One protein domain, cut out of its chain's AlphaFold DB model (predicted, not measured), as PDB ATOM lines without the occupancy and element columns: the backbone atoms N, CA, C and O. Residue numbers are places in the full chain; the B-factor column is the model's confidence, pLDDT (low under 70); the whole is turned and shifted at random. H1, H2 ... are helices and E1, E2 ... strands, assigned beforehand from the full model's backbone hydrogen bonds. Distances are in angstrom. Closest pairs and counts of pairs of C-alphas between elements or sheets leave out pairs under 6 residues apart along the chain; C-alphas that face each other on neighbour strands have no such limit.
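Overview. This is residues 9 to 108 of the 160 residues of an uncharacterized protein of uncultured bacterium (UniProt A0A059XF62). What would one see first? One helix, H5, runs through the middle of a small helical body, and H1, H2 and H3 pack on it at steep angles. A small hairpin of two short strands, E1 and E2, lies at the end of the longest axis away from H2, with E2 next to H1, and E1 next to H3 and the short H4. What are the counts and the size? The printed part has 100 residues, with two strands and then five helices in the order E1 E2 H1 H2 H3 H4 H5; the two-strand sheet is antiparallel and the class is mostly helix. The whole is compact, with a radius of gyration of the C-alphas of 13.0 A and spans of 38 by 28 by 26 A.

Arrangement. How do the strands pair? E1, residues 9 to 11, and E2, residues 20 to 23, form an antiparallel hairpin at 152 degrees; N 9 and O 22, at 2.7 A, and N 22 and O 9, at 2.8 A, are within hydrogen-bond range. Which helices come near the strands? The closest C-alphas of E2 and H1, residues 35 to 49, are those of Met 21 and Ala 38, 6.4 A apart. Those of E1 and H3, residues 71 to 80, are Phe 10 and Ala 79, 6.4 A. Those of E1 and H4, residues 82 to 86, are Phe 10 and Ala 84, 6.5 A. What does the hub touch? H5, residues 95 to 108, touches H1 at a steep tilt of 54 degrees, opposite ways, closest at the C-alphas of Leu 46 and Glu 102, 5.7 A. It touches H2, residues 56 to 67, at a steep tilt of 58 degrees, the same way, closest at the C-alphas of Ala 62 and Ser 96, 4.6 A. It touches H3 at a steep tilt of 41 degrees, opposite ways, closest at the C-alphas of Pro 71 and Ser 104, 4.6 A. What of H4 and the backbones? H4 is close to H3 but not clearly touching, with the C-alphas of Val 78 and Ala 84 closest at 6.0 A; H1 and H3 are apart. Every O i to N i+4 pair is within hydrogen-bond range in H2 and H4, against 9 of 11 in H1, 4 of 6 in H3 and 9 of 10 in H5.

Along the chain. Where does the printed part begin and end? E1 begins at C-alpha 9 (246.238, 195.411, 292.360), and H5 ends at C-alpha 108 (260.784, 192.153, 273.662). How long are the longer helices? From first to last C-alpha, H1 is 20.7 A, H2 16.3 A, H3 14.7 A and H5 21.3 A.

Size, cuts and confidence. Which links are long? The link E2 to H1, 11 residues, is long, and the printed part has no cut. Where is confidence low? Residues 9 to 33, residue 53 and residues 85 to 88 are under 70; the mean pLDDT of the printed part is 75.0.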
ATOM      1  N   ARG A   9     247.495 195.406 293.127       56.38
ATOM      2  CA  ARG A   9     246.238 195.411 292.360       56.38
ATOM      3  C   ARG A   9     246.438 195.920 290.938       56.38
ATOM      4  O   ARG A   9     247.132 196.910 290.758       56.38
ATOM      5  N   PHE A  10     245.764 195.315 289.962       54.09
ATOM      6  CA  PHE A  10     245.544 195.931 288.652       54.09
ATOM      7  C   PHE A  10     244.161 196.578 288.622       54.09
ATOM      8  O   PHE A  10     243.189 195.952 289.038       54.09
ATOM      9  N   SER A  11     244.048 197.822 288.160       54.66
ATOM     10  CA  SER A  11     242.746 198.470 287.978       54.66
ATOM     11  C   SER A  11     242.617 199.170 286.631       54.66
ATOM     12  O   SER A  11     243.600 199.560 285.998       54.66
ATOM     13  N   ARG A  12     241.359 199.320 286.212       46.94
ATOM     14  CA  ARG A  12     240.940 200.006 284.993       46.94
ATOM     15  C   ARG A  12     241.099 201.519 285.151       46.94
ATOM     16  O   ARG A  12     240.609 202.082 286.128       46.94
ATOM     17  N   ASP A  13     241.748 202.153 284.185       52.06
ATOM     18  CA  ASP A  13     241.731 203.605 284.013       52.06
ATOM     19  C   ASP A  13     240.381 204.022 283.383       52.06
ATOM     20  O   ASP A  13     239.956 203.371 282.418       52.06
ATOM     21  N   PRO A  14     239.659 205.037 283.903       47.88
ATOM     22  CA  PRO A  14     238.460 205.575 283.253       47.88
ATOM     23  C   PRO A  14     238.687 206.030 281.800       47.88
ATOM     24  O   PRO A  14     237.746 205.934 281.012       47.88
ATOM     25  N   ASP A  15     239.911 206.420 281.429       50.75
ATOM     26  CA  ASP A  15     240.239 206.937 280.090       50.75
ATOM     27  C   ASP A  15     240.866 205.887 279.144       50.75
ATOM     28  O   ASP A  15     241.178 206.173 277.990       50.75
ATOM     29  N   GLY A  16     240.983 204.628 279.588       45.62
ATOM     30  CA  GLY A  16     241.172 203.460 278.715       45.62
ATOM     31  C   GLY A  16     242.564 203.225 278.123       45.62
ATOM     32  O   GLY A  16     242.718 202.257 277.375       45.62
ATOM     33  N   ASP A  17     243.576 204.036 278.444       50.16
ATOM     34  CA  ASP A  17     244.861 203.950 277.732       50.16
ATOM     35  C   ASP A  17     246.004 203.282 278.522       50.16
ATOM     36  O   ASP A  17     246.949 202.771 277.914       50.16
ATOM     37  N   PHE A  18     245.908 203.146 279.857       43.12
ATOM     38  CA  PHE A  18     246.974 202.514 280.654       43.12
ATOM     39  C   PHE A  18     246.480 201.634 281.812       43.12
ATOM     40  O   PHE A  18     245.479 201.896 282.472       43.12
ATOM     41  N   SER A  19     247.216 200.546 282.062       53.97
ATOM     42  CA  SER A  19     246.966 199.629 283.181       53.97
ATOM     43  C   SER A  19     247.476 200.264 284.475       53.97
ATOM     44  O   SER A  19     248.651 200.612 284.564       53.97
ATOM     45  N   THR A  20     246.607 200.434 285.470       52.25
ATOM     46  CA  THR A  20     246.997 200.955 286.787       52.25
ATOM     47  C   THR A  20     247.469 199.816 287.679       52.25
ATOM     48  O   THR A  20     246.746 198.833 287.824       52.25
ATOM     49  N   MET A  21     248.629 199.972 288.323       53.06
ATOM     50  CA  MET A  21     249.127 199.063 289.360       53.06
ATOM     51  C   MET A  21     249.105 199.756 290.732       53.06
ATOM     52  O   MET A  21     249.662 200.842 290.865       53.06
ATOM     53  N   SER A  22     248.473 199.154 291.743       54.31
ATOM     54  CA  SER A  22     248.296 199.701 293.102       54.31
ATOM     55  C   SER A  22     248.916 198.768 294.154       54.31
ATOM     56  O   SER A  22     248.900 197.559 293.971       54.31
ATOM     57  N   MET A  23     249.485 199.285 295.249       53.56
ATOM     58  CA  MET A  23     250.131 198.484 296.315       53.56
ATOM     59  C   MET A  23     249.281 198.433 297.598       53.56
ATOM     60  O   MET A  23     248.573 199.390 297.909       53.56
ATOM     61  N   ASP A  24     249.382 197.344 298.373       51.19
ATOM     62  CA  ASP A  24     248.669 197.179 299.652       51.19
ATOM     63  C   ASP A  24     248.942 198.341 300.629       51.19
ATOM     64  O   ASP A  24     250.098 198.542 301.032       51.19
ATOM     65  N   PRO A  25     247.889 199.040 301.095       46.47
ATOM     66  CA  PRO A  25     248.002 200.155 302.030       46.47
ATOM     67  C   PRO A  25     248.636 199.800 303.385       46.47
ATOM     68  O   PRO A  25     249.040 200.693 304.125       46.47
ATOM     69  N   ARG A  26     248.716 198.514 303.756       49.03
ATOM     70  CA  ARG A  26     249.285 198.075 305.047       49.03
ATOM     71  C   ARG A  26     250.808 198.153 305.103       49.03
ATOM     72  O   ARG A  26     251.364 198.110 306.198       49.03
ATOM     73  N   PHE A  27     251.470 198.237 303.949       50.50
ATOM     74  CA  PHE A  27     252.932 198.269 303.853       50.50
ATOM     75  C   PHE A  27     253.458 199.541 303.180       50.50
ATOM     76  O   PHE A  27     254.574 199.950 303.485       50.50
ATOM     77  N   PHE A  28     252.658 200.192 302.331       45.78
ATOM     78  CA  PHE A  28     252.984 201.459 301.670       45.78
ATOM     79  C   PHE A  28     251.706 202.267 301.434       45.78
ATOM     80  O   PHE A  28     250.642 201.684 301.291       45.78
ATOM     81  N   GLU A  29     251.780 203.597 301.361       51.34
ATOM     82  CA  GLU A  29     250.650 204.422 300.901       51.34
ATOM     83  C   GLU A  29     250.192 203.914 299.516       51.34
ATOM     84  O   GLU A  29     251.045 203.662 298.662       51.34
ATOM     85  N   ASN A  30     248.885 203.696 299.296       54.28
ATOM     86  CA  ASN A  30     248.393 203.086 298.055       54.28
ATOM     87  C   ASN A  30     248.739 203.988 296.860       54.28
ATOM     88  O   ASN A  30     248.064 204.983 296.595       54.28
ATOM     89  N   ARG A  31     249.831 203.651 296.171       57.78
ATOM     90  CA  ARG A  31     250.366 204.403 295.039       57.78
ATOM     91  C   ARG A  31     249.998 203.700 293.749       57.78
ATOM     92  O   ARG A  31     250.405 202.564 293.520       57.78
ATOM     93  N   THR A  32     249.254 204.414 292.919       65.88
ATOM     94  CA  THR A  32     248.998 204.048 291.532       65.88
ATOM     95  C   THR A  32     250.217 204.405 290.691       65.88
ATOM     96  O   THR A  32     250.637 205.563 290.667       65.88
ATOM     97  N   ILE A  33     250.779 203.411 290.010       68.69
ATOM     98  CA  ILE A  33     251.833 203.581 289.009       68.69
ATOM     99  C   ILE A  33     251.213 203.311 287.634       68.69
ATOM    100  O   ILE A  33     250.443 202.359 287.484       68.69
ATOM    101  N   THR A  34     251.527 204.152 286.649       73.69
ATOM    102  CA  THR A  34     250.985 204.091 285.282       73.69
ATOM    103  C   THR A  34     252.100 204.225 284.241       73.69
ATOM    104  O   THR A  34     253.244 204.547 284.577       73.69
ATOM    105  N   GLY A  35     251.769 203.958 282.973       71.62
ATOM    106  CA  GLY A  35     252.690 204.103 281.842       71.62
ATOM    107  C   GLY A  35     253.957 203.251 281.976       71.62
ATOM    108  O   GLY A  35     253.922 202.154 282.535       71.62
ATOM    109  N   ASP A  36     255.086 203.774 281.501       76.19
ATOM    110  CA  ASP A  36     256.381 203.076 281.484       76.19
ATOM    111  C   ASP A  36     256.846 202.622 282.876       76.19
ATOM    112  O   ASP A  36     257.479 201.579 283.029       76.19
ATOM    113  N   ALA A  37     256.498 203.382 283.918       74.00
ATOM    114  CA  ALA A  37     256.832 203.024 285.292       74.00
ATOM    115  C   ALA A  37     256.054 201.785 285.768       74.00
ATOM    116  O   ALA A  37     256.589 200.990 286.543       74.00
ATOM    117  N   ALA A  38     254.817 201.596 285.295       76.38
ATOM    118  CA  ALA A  38     254.056 200.378 285.552       76.38
ATOM    119  C   ALA A  38     254.653 199.189 284.791       76.38
ATOM    120  O   ALA A  38     254.850 198.135 285.388       76.38
ATOM    121  N   ASP A  39     255.017 199.365 283.518       76.19
ATOM    122  CA  ASP A  39     255.647 198.305 282.717       76.19
ATOM    123  C   ASP A  39     256.973 197.831 283.339       76.19
ATOM    124  O   ASP A  39     257.188 196.637 283.564       76.19
ATOM    125  N   TYR A  40     257.826 198.774 283.748       81.12
ATOM    126  CA  TYR A  40     259.067 198.471 284.463       81.12
ATOM    127  C   TYR A  40     258.823 197.738 285.792       81.12
ATOM    128  O   TYR A  40     259.519 196.768 286.118       81.12
ATOM    129  N   ALA A  41     257.828 198.180 286.568       81.50
ATOM    130  CA  ALA A  41     257.471 197.534 287.825       81.50
ATOM    131  C   ALA A  41     257.024 196.085 287.592       81.50
ATOM    132  O   ALA A  41     257.492 195.183 288.284       81.50
ATOM    133  N   VAL A  42     256.182 195.840 286.588       81.44
ATOM    134  CA  VAL A  42     255.693 194.502 286.234       81.44
ATOM    135  C   VAL A  42     256.835 193.583 285.813       81.44
ATOM    136  O   VAL A  42     256.951 192.487 286.369       81.44
ATOM    137  N   ARG A  43     257.723 194.050 284.926       83.81
ATOM    138  CA  ARG A  43     258.934 193.319 284.510       83.81
ATOM    139  C   ARG A  43     259.805 192.913 285.694       83.81
ATOM    140  O   ARG A  43     260.310 191.802 285.748       83.81
ATOM    141  N   THR A  44     259.946 193.795 286.676       86.19
ATOM    142  CA  THR A  44     260.807 193.541 287.840       86.19
ATOM    143  C   THR A  44     260.140 192.629 288.875       86.19
ATOM    144  O   THR A  44     260.792 191.803 289.513       86.19
ATOM    145  N   LEU A  45     258.831 192.788 289.084       84.69
ATOM    146  CA  LEU A  45     258.118 192.163 290.197       84.69
ATOM    147  C   LEU A  45     257.578 190.775 289.861       84.69
ATOM    148  O   LEU A  45     257.571 189.911 290.742       84.69
ATOM    149  N   LEU A  46     257.137 190.533 288.623       85.38
ATOM    150  CA  LEU A  46     256.583 189.234 288.237       85.38
ATOM    151  C   LEU A  46     257.569 188.069 288.413       85.38
ATOM    152  O   LEU A  46     257.155 187.092 289.042       85.38
ATOM    153  N   PRO A  47     258.857 188.172 288.024       87.75
ATOM    154  CA  PRO A  47     259.830 187.105 288.271       87.75
ATOM    155  C   PRO A  47     259.991 186.787 289.764       87.75
ATOM    156  O   PRO A  47     260.074 185.628 290.174       87.75
ATOM    157  N   ALA A  48     259.966 187.817 290.619       85.06
ATOM    158  CA  ALA A  48     260.051 187.645 292.069       85.06
ATOM    159  C   ALA A  48     258.789 186.981 292.657       85.06
ATOM    160  O   ALA A  48     258.883 186.173 293.586       85.06
ATOM    161  N   ILE A  49     257.608 187.292 292.112       83.19
ATOM    162  CA  ILE A  49     256.324 186.688 292.502       83.19
ATOM    163  C   ILE A  49     256.240 185.229 292.023       83.19
ATOM    164  O   ILE A  49     255.794 184.353 292.770       83.19
ATOM    165  N   ASN A  50     256.714 184.939 290.813       86.94
ATOM    166  CA  ASN A  50     256.673 183.619 290.182       86.94
ATOM    167  C   ASN A  50     257.934 182.769 290.448       86.94
ATOM    168  O   ASN A  50     258.147 181.764 289.767       86.94
ATOM    169  N   ARG A  51     258.708 183.089 291.498       77.44
ATOM    170  CA  ARG A  51     260.031 182.514 291.844       77.44
ATOM    171  C   ARG A  51     260.193 180.993 291.764       77.44
ATOM    172  O   ARG A  51     261.309 180.502 291.662       77.44
ATOM    173  N   PHE A  52     259.110 180.237 291.925       74.19
ATOM    174  CA  PHE A  52     259.154 178.774 291.945       74.19
ATOM    175  C   PHE A  52     259.072 178.139 290.553       74.19
ATOM    176  O   PHE A  52     259.118 176.915 290.457       74.19
ATOM    177  N   GLY A  53     258.975 178.949 289.494       68.75
ATOM    178  CA  GLY A  53     258.843 178.468 288.125       68.75
ATOM    179  C   GLY A  53     257.541 177.698 287.875       68.75
ATOM    180  O   GLY A  53     256.803 177.305 288.789       68.75
ATOM    181  N   GLY A  54     257.220 177.514 286.597       79.31
ATOM    182  CA  GLY A  54     256.076 176.722 286.165       79.31
ATOM    183  C   GLY A  54     256.472 175.259 285.998       79.31
ATOM    184  O   GLY A  54     257.540 174.956 285.473       79.31
ATOM    185  N   ASN A  55     255.600 174.326 286.390       86.75
ATOM    186  CA  ASN A  55     255.713 172.963 285.864       86.75
ATOM    187  C   ASN A  55     255.352 172.965 284.361       86.75
ATOM    188  O   ASN A  55     254.735 173.915 283.876       86.75
ATOM    189  N   ARG A  56     255.703 171.905 283.616       89.25
ATOM    190  CA  ARG A  56     255.456 171.849 282.157       89.25
ATOM    191  C   ARG A  56     254.008 172.150 281.773       89.25
ATOM    192  O   ARG A  56     253.779 172.816 280.773       89.25
ATOM    193  N   GLN A  57     253.049 171.680 282.570       90.88
ATOM    194  CA  GLN A  57     251.632 171.929 282.327       90.88
ATOM    195  C   GLN A  57     251.304 173.426 282.409       90.88
ATOM    196  O   GLN A  57     250.721 173.971 281.483       90.88
ATOM    197  N   ARG A  58     251.739 174.112 283.469       90.88
ATOM    198  CA  ARG A  58     251.521 175.555 283.655       90.88
ATOM    199  C   ARG A  58     252.214 176.401 282.594       90.88
ATOM    200  O   ARG A  58     251.670 177.424 282.197       90.88
ATOM    201  N   VAL A  59     253.401 175.981 282.154       91.69
ATOM    202  CA  VAL A  59     254.103 176.625 281.037       91.69
ATOM    203  C   VAL A  59     253.291 176.464 279.753       91.69
ATOM    204  O   VAL A  59     253.042 177.450 279.075       91.69
ATOM    205  N   SER A  60     252.808 175.255 279.455       92.69
ATOM    206  CA  SER A  60     251.958 175.014 278.284       92.69
ATOM    207  C   SER A  60     250.661 175.824 278.333       92.69
ATOM    208  O   SER A  60     250.276 176.409 277.329       92.69
ATOM    209  N   GLU A  61     250.013 175.915 279.496       92.62
ATOM    210  CA  GLU A  61     248.826 176.756 279.683       92.62
ATOM    211  C   GLU A  61     249.136 178.239 279.439       92.62
ATOM    212  O   GLU A  61     248.362 178.918 278.771       92.62
ATOM    213  N   ALA A  62     250.269 178.742 279.941       92.12
ATOM    214  CA  ALA A  62     250.699 180.120 279.715       92.12
ATOM    215  C   ALA A  62     250.992 180.405 278.233       92.12
ATOM    216  O   ALA A  62     250.563 181.431 277.714       92.12
ATOM    217  N   VAL A  63     251.662 179.482 277.538       92.44
ATOM    218  CA  VAL A  63     251.921 179.590 276.095       92.44
ATOM    219  C   VAL A  63     250.608 179.629 275.316       92.44
ATOM    220  O   VAL A  63     250.415 180.537 274.518       92.44
ATOM    221  N   ASN A  64     249.665 178.729 275.607       92.69
ATOM    222  CA  ASN A  64     248.367 178.700 274.924       92.69
ATOM    223  C   ASN A  64     247.582 180.018 275.083       92.69
ATOM    224  O   ASN A  64     246.858 180.424 274.171       92.69
ATOM    225  N   LEU A  65     247.719 180.700 276.230       90.38
ATOM    226  CA  LEU A  65     247.127 182.029 276.445       90.38
ATOM    227  C   LEU A  65     247.748 183.094 275.524       90.38
ATOM    228  O   LEU A  65     247.035 183.980 275.053       90.38
ATOM    229  N   LEU A  66     249.051 182.991 275.247       89.94
ATOM    230  CA  LEU A  66     249.785 183.906 274.369       89.94
ATOM    231  C   LEU A  66     249.611 183.584 272.880       89.94
ATOM    232  O   LEU A  66     249.644 184.489 272.061       89.94
ATOM    233  N   GLU A  67     249.343 182.334 272.496       89.19
ATOM    234  CA  GLU A  67     249.125 181.981 271.080       89.19
ATOM    235  C   GLU A  67     247.960 182.747 270.432       89.19
ATOM    236  O   GLU A  67     247.940 182.971 269.224       89.19
ATOM    237  N   HIS A  68     246.992 183.175 271.242       77.94
ATOM    238  CA  HIS A  68     245.784 183.856 270.779       77.94
ATOM    239  C   HIS A  68     245.849 185.380 270.942       77.94
ATOM    240  O   HIS A  68     244.895 186.073 270.585       77.94
ATOM    241  N   THR A  69     246.942 185.913 271.498       80.50
ATOM    242  CA  THR A  69     247.095 187.342 271.793       80.50
ATOM    243  C   THR A  69     248.535 187.777 271.565       80.50
ATOM    244  O   THR A  69     249.442 187.248 272.191       80.50
ATOM    245  N   ASP A  70     248.733 188.805 270.741       82.00
ATOM    246  CA  ASP A  70     250.026 189.490 270.623       82.00
ATOM    247  C   ASP A  70     250.604 189.798 272.024       82.00
ATOM    248  O   ASP A  70     249.911 190.460 272.810       82.00
ATOM    249  N   PRO A  71     251.821 189.334 272.373       81.88
ATOM    250  CA  PRO A  71     252.388 189.509 273.708       81.88
ATOM    251  C   PRO A  71     252.375 190.971 274.175       81.88
ATOM    252  O   PRO A  71     251.973 191.256 275.305       81.88
ATOM    253  N   ALA A  72     252.647 191.923 273.276       78.19
ATOM    254  CA  ALA A  72     252.585 193.356 273.574       78.19
ATOM    255  C   ALA A  72     251.184 193.840 274.008       78.19
ATOM    256  O   ALA A  72     251.040 194.840 274.716       78.19
ATOM    257  N   ARG A  73     250.122 193.130 273.613       82.00
ATOM    258  CA  ARG A  73     248.727 193.426 273.977       82.00
ATOM    259  C   ARG A  73     248.235 192.607 275.163       82.00
ATOM    260  O   ARG A  73     247.178 192.932 275.708       82.00
ATOM    261  N   TYR A  74     248.976 191.589 275.591       84.56
ATOM    262  CA  TYR A  74     248.529 190.668 276.629       84.56
ATOM    263  C   TYR A  74     248.329 191.361 277.986       84.56
ATOM    264  O   TYR A  74     247.349 191.086 278.676       84.56
ATOM    265  N   ILE A  75     249.162 192.349 278.335       81.75
ATOM    266  CA  ILE A  75     248.967 193.170 279.546       81.75
ATOM    267  C   ILE A  75     247.597 193.860 279.519       81.75
ATOM    268  O   ILE A  75     246.844 193.796 280.493       81.75
ATOM    269  N   ARG A  76     247.240 194.479 278.382       78.00
ATOM    270  CA  ARG A  76     245.934 195.129 278.202       78.00
ATOM    271  C   ARG A  76     244.810 194.096 278.263       78.00
ATOM    272  O   ARG A  76     243.814 194.349 278.931       78.00
ATOM    273  N   TYR A  77     244.977 192.940 277.624       81.12
ATOM    274  CA  TYR A  77     244.006 191.847 277.681       81.12
ATOM    275  C   TYR A  77     243.726 191.404 279.122       81.12
ATOM    276  O   TYR A  77     242.568 191.341 279.528       81.12
ATOM    277  N   VAL A  78     244.772 191.179 279.926       83.38
ATOM    278  CA  VAL A  78     244.623 190.800 281.336       83.38
ATOM    279  C   VAL A  78     243.953 191.921 282.126       83.38
ATOM    280  O   VAL A  78     242.980 191.651 282.821       83.38
ATOM    281  N   ALA A  79     244.408 193.170 281.978       76.75
ATOM    282  CA  ALA A  79     243.869 194.322 282.706       76.75
ATOM    283  C   ALA A  79     242.380 194.598 282.422       76.75
ATOM    284  O   ALA A  79     241.681 195.128 283.284       76.75
ATOM    285  N   HIS A  80     241.893 194.235 281.231       75.75
ATOM    286  CA  HIS A  80     240.497 194.422 280.820       75.75
ATOM    287  C   HIS A  80     239.654 193.139 280.912       75.75
ATOM    288  O   HIS A  80     238.455 193.177 280.636       75.75
ATOM    289  N   GLY A  81     240.263 192.010 281.273       74.62
ATOM    290  CA  GLY A  81     239.613 190.705 281.307       74.62
ATOM    291  C   GLY A  81     238.956 190.372 282.646       74.62
ATOM    292  O   GLY A  81     239.231 190.973 283.686       74.62
ATOM    293  N   GLU A  82     238.130 189.323 282.629       72.50
ATOM    294  CA  GLU A  82     237.486 188.746 283.819       72.50
ATOM    295  C   GLU A  82     238.495 188.414 284.929       72.50
ATOM    296  O   GLU A  82     238.206 188.596 286.110       72.50
ATOM    297  N   ALA A  83     239.703 187.972 284.562       70.25
ATOM    298  CA  ALA A  83     240.747 187.624 285.519       70.25
ATOM    299  C   ALA A  83     241.171 188.821 286.388       70.25
ATOM    300  O   ALA A  83     241.300 188.663 287.599       70.25
ATOM    301  N   ALA A  84     241.336 190.016 285.808       70.19
ATOM    302  CA  ALA A  84     241.640 191.221 286.582       70.19
ATOM    303  C   ALA A  84     240.421 191.740 287.354       70.19
ATOM    304  O   ALA A  84     240.582 192.241 288.460       70.19
ATOM    305  N   ALA A  85     239.206 191.575 286.820       67.75
ATOM    306  CA  ALA A  85     237.983 191.984 287.515       67.75
ATOM    307  C   ALA A  85     237.776 191.239 288.847       67.75
ATOM    308  O   ALA A  85     237.244 191.811 289.799       67.75
ATOM    309  N   HIS A  86     238.218 189.981 288.921       63.53
ATOM    310  CA  HIS A  86     238.124 189.146 290.122       63.53
ATOM    311  C   HIS A  86     239.402 189.152 290.975       63.53
ATOM    312  O   HIS A  86     239.375 188.685 292.114       63.53
ATOM    313  N   ALA A  87     240.517 189.670 290.452       64.94
ATOM    314  CA  ALA A  87     241.781 189.737 291.171       64.94
ATOM    315  C   ALA A  87     241.873 191.030 291.988       64.94
ATOM    316  O   ALA A  87     241.916 192.138 291.454       64.94
ATOM    317  N   GLY A  88     241.959 190.891 293.312       63.25
ATOM    318  CA  GLY A  88     242.246 192.015 294.193       63.25
ATOM    319  C   GLY A  88     243.703 192.451 294.087       63.25
ATOM    320  O   GLY A  88     243.975 193.643 294.244       63.25
ATOM    321  N   VAL A  89     244.612 191.501 293.836       70.69
ATOM    322  CA  VAL A  89     246.061 191.682 293.666       70.69
ATOM    323  C   VAL A  89     246.679 190.670 292.683       70.69
ATOM    324  O   VAL A  89     246.059 189.672 292.339       70.69
ATOM    325  N   LEU A  90     247.927 190.885 292.249       76.69
ATOM    326  CA  LEU A  90     248.641 190.091 291.246       76.69
ATOM    327  C   LEU A  90     248.669 188.624 291.635       76.69
ATOM    328  O   LEU A  90     248.472 187.771 290.784       76.69
ATOM    329  N   THR A  91     248.884 188.328 292.916       80.69
ATOM    330  CA  THR A  91     248.937 186.960 293.437       80.69
ATOM    331  C   THR A  91     247.608 186.213 293.342       80.69
ATOM    332  O   THR A  91     247.633 184.982 293.387       80.69
ATOM    333  N   ASP A  92     246.489 186.921 293.175       82.94
ATOM    334  CA  ASP A  92     245.155 186.329 293.026       82.94
ATOM    335  C   ASP A  92     244.913 185.826 291.598       82.94
ATOM    336  O   ASP A  92     244.084 184.942 291.384       82.94
ATOM    337  N   LEU A  93     245.655 186.346 290.611       85.12
ATOM    338  CA  LEU A  93     245.578 185.855 289.238       85.12
ATOM    339  C   LEU A  93     246.013 184.384 289.177       85.12
ATOM    340  O   LEU A  93     246.978 184.012 289.851       85.12
ATOM    341  N   PRO A  94     245.390 183.546 288.328       88.81
ATOM    342  CA  PRO A  94     245.864 182.189 288.091       88.81
ATOM    343  C   PRO A  94     247.345 182.175 287.702       88.81
ATOM    344  O   PRO A  94     247.823 183.061 286.993       88.81
ATOM    345  N   TYR A  95     248.082 181.156 288.146       89.44
ATOM    346  CA  TYR A  95     249.525 181.084 287.899       89.44
ATOM    347  C   TYR A  95     249.866 181.165 286.404       89.44
ATOM    348  O   TYR A  95     250.769 181.904 286.034       89.44
ATOM    349  N   SER A  96     249.133 180.447 285.549       90.94
ATOM    350  CA  SER A  96     249.323 180.473 284.092       90.94
ATOM    351  C   SER A  96     249.110 181.868 283.500       90.94
ATOM    352  O   SER A  96     249.886 182.283 282.648       90.94
ATOM    353  N   VAL A  97     248.145 182.638 284.013       90.00
ATOM    354  CA  VAL A  97     247.910 184.033 283.601       90.00
ATOM    355  C   VAL A  97     249.072 184.933 284.022       90.00
ATOM    356  O   VAL A  97     249.539 185.732 283.213       90.00
ATOM    357  N   ARG A  98     249.578 184.789 285.255       90.38
ATOM    358  CA  ARG A  98     250.755 185.545 285.722       90.38
ATOM    359  C   ARG A  98     252.019 185.191 284.955       90.38
ATOM    360  O   ARG A  98     252.816 186.077 284.683       90.38
ATOM    361  N   LEU A  99     252.213 183.909 284.657       91.69
ATOM    362  CA  LEU A  99     253.362 183.437 283.897       91.69
ATOM    363  C   LEU A  99     253.296 183.957 282.457       91.69
ATOM    364  O   LEU A  99     254.288 184.468 281.958       91.69
ATOM    365  N   ALA A 100     252.124 183.917 281.822       91.38
ATOM    366  CA  ALA A 100     251.926 184.525 280.510       91.38
ATOM    367  C   ALA A 100     252.196 186.040 280.536       91.38
ATOM    368  O   ALA A 100     252.823 186.569 279.623       91.38
ATOM    369  N   LEU A 101     251.805 186.736 281.611       89.62
ATOM    370  CA  LEU A 101     252.099 188.160 281.791       89.62
ATOM    371  C   LEU A 101     253.611 188.413 281.915       89.62
ATOM    372  O   LEU A 101     254.143 189.326 281.286       89.62
ATOM    373  N   GLU A 102     254.318 187.567 282.663       91.12
ATOM    374  CA  GLU A 102     255.774 187.626 282.798       91.12
ATOM    375  C   GLU A 102     256.460 187.416 281.447       91.12
ATOM    376  O   GLU A 102     257.229 188.275 281.024       91.12
ATOM    377  N   MET A 103     256.103 186.348 280.731       91.06
ATOM    378  CA  MET A 103     256.626 186.048 279.396       91.06
ATOM    379  C   MET A 103     256.355 187.201 278.422       91.06
ATOM    380  O   MET A 103     257.259 187.648 277.727       91.06
ATOM    381  N   SER A 104     255.137 187.752 278.430       91.12
ATOM    382  CA  SER A 104     254.764 188.852 277.536       91.12
ATOM    383  C   SER A 104     255.548 190.138 277.784       91.12
ATOM    384  O   SER A 104     255.867 190.866 276.850       91.12
ATOM    385  N   THR A 105     255.896 190.415 279.043       87.94
ATOM    386  CA  THR A 105     256.638 191.630 279.398       87.94
ATOM    387  C   THR A 105     258.125 191.496 279.065       87.94
ATOM    388  O   THR A 105     258.769 192.505 278.774       87.94
ATOM    389  N   HIS A 106     258.674 190.277 279.042       88.25
ATOM    390  CA  HIS A 106     260.091 190.021 278.756       88.25
ATOM    391  C   HIS A 106     260.398 189.699 277.292       88.25
ATOM    392  O   HIS A 106     261.524 189.949 276.869       88.25
ATOM    393  N   GLU A 107     259.418 189.241 276.507       89.19
ATOM    394  CA  GLU A 107     259.586 188.810 275.108       89.19
ATOM    395  C   GLU A 107     260.432 189.791 274.273       89.19
ATOM    396  O   GLU A 107     261.371 189.419 273.574       89.19
ATOM    397  N   ASP A 108     260.135 191.079 274.400       83.88
ATOM    398  CA  ASP A 108     260.784 192.153 273.662       83.88
ATOM    399  C   ASP A 108     262.263 192.351 274.044       83.88
ATOM    400  O   ASP A 108     263.104 192.682 273.204       83.88
TER     401      ASP A 108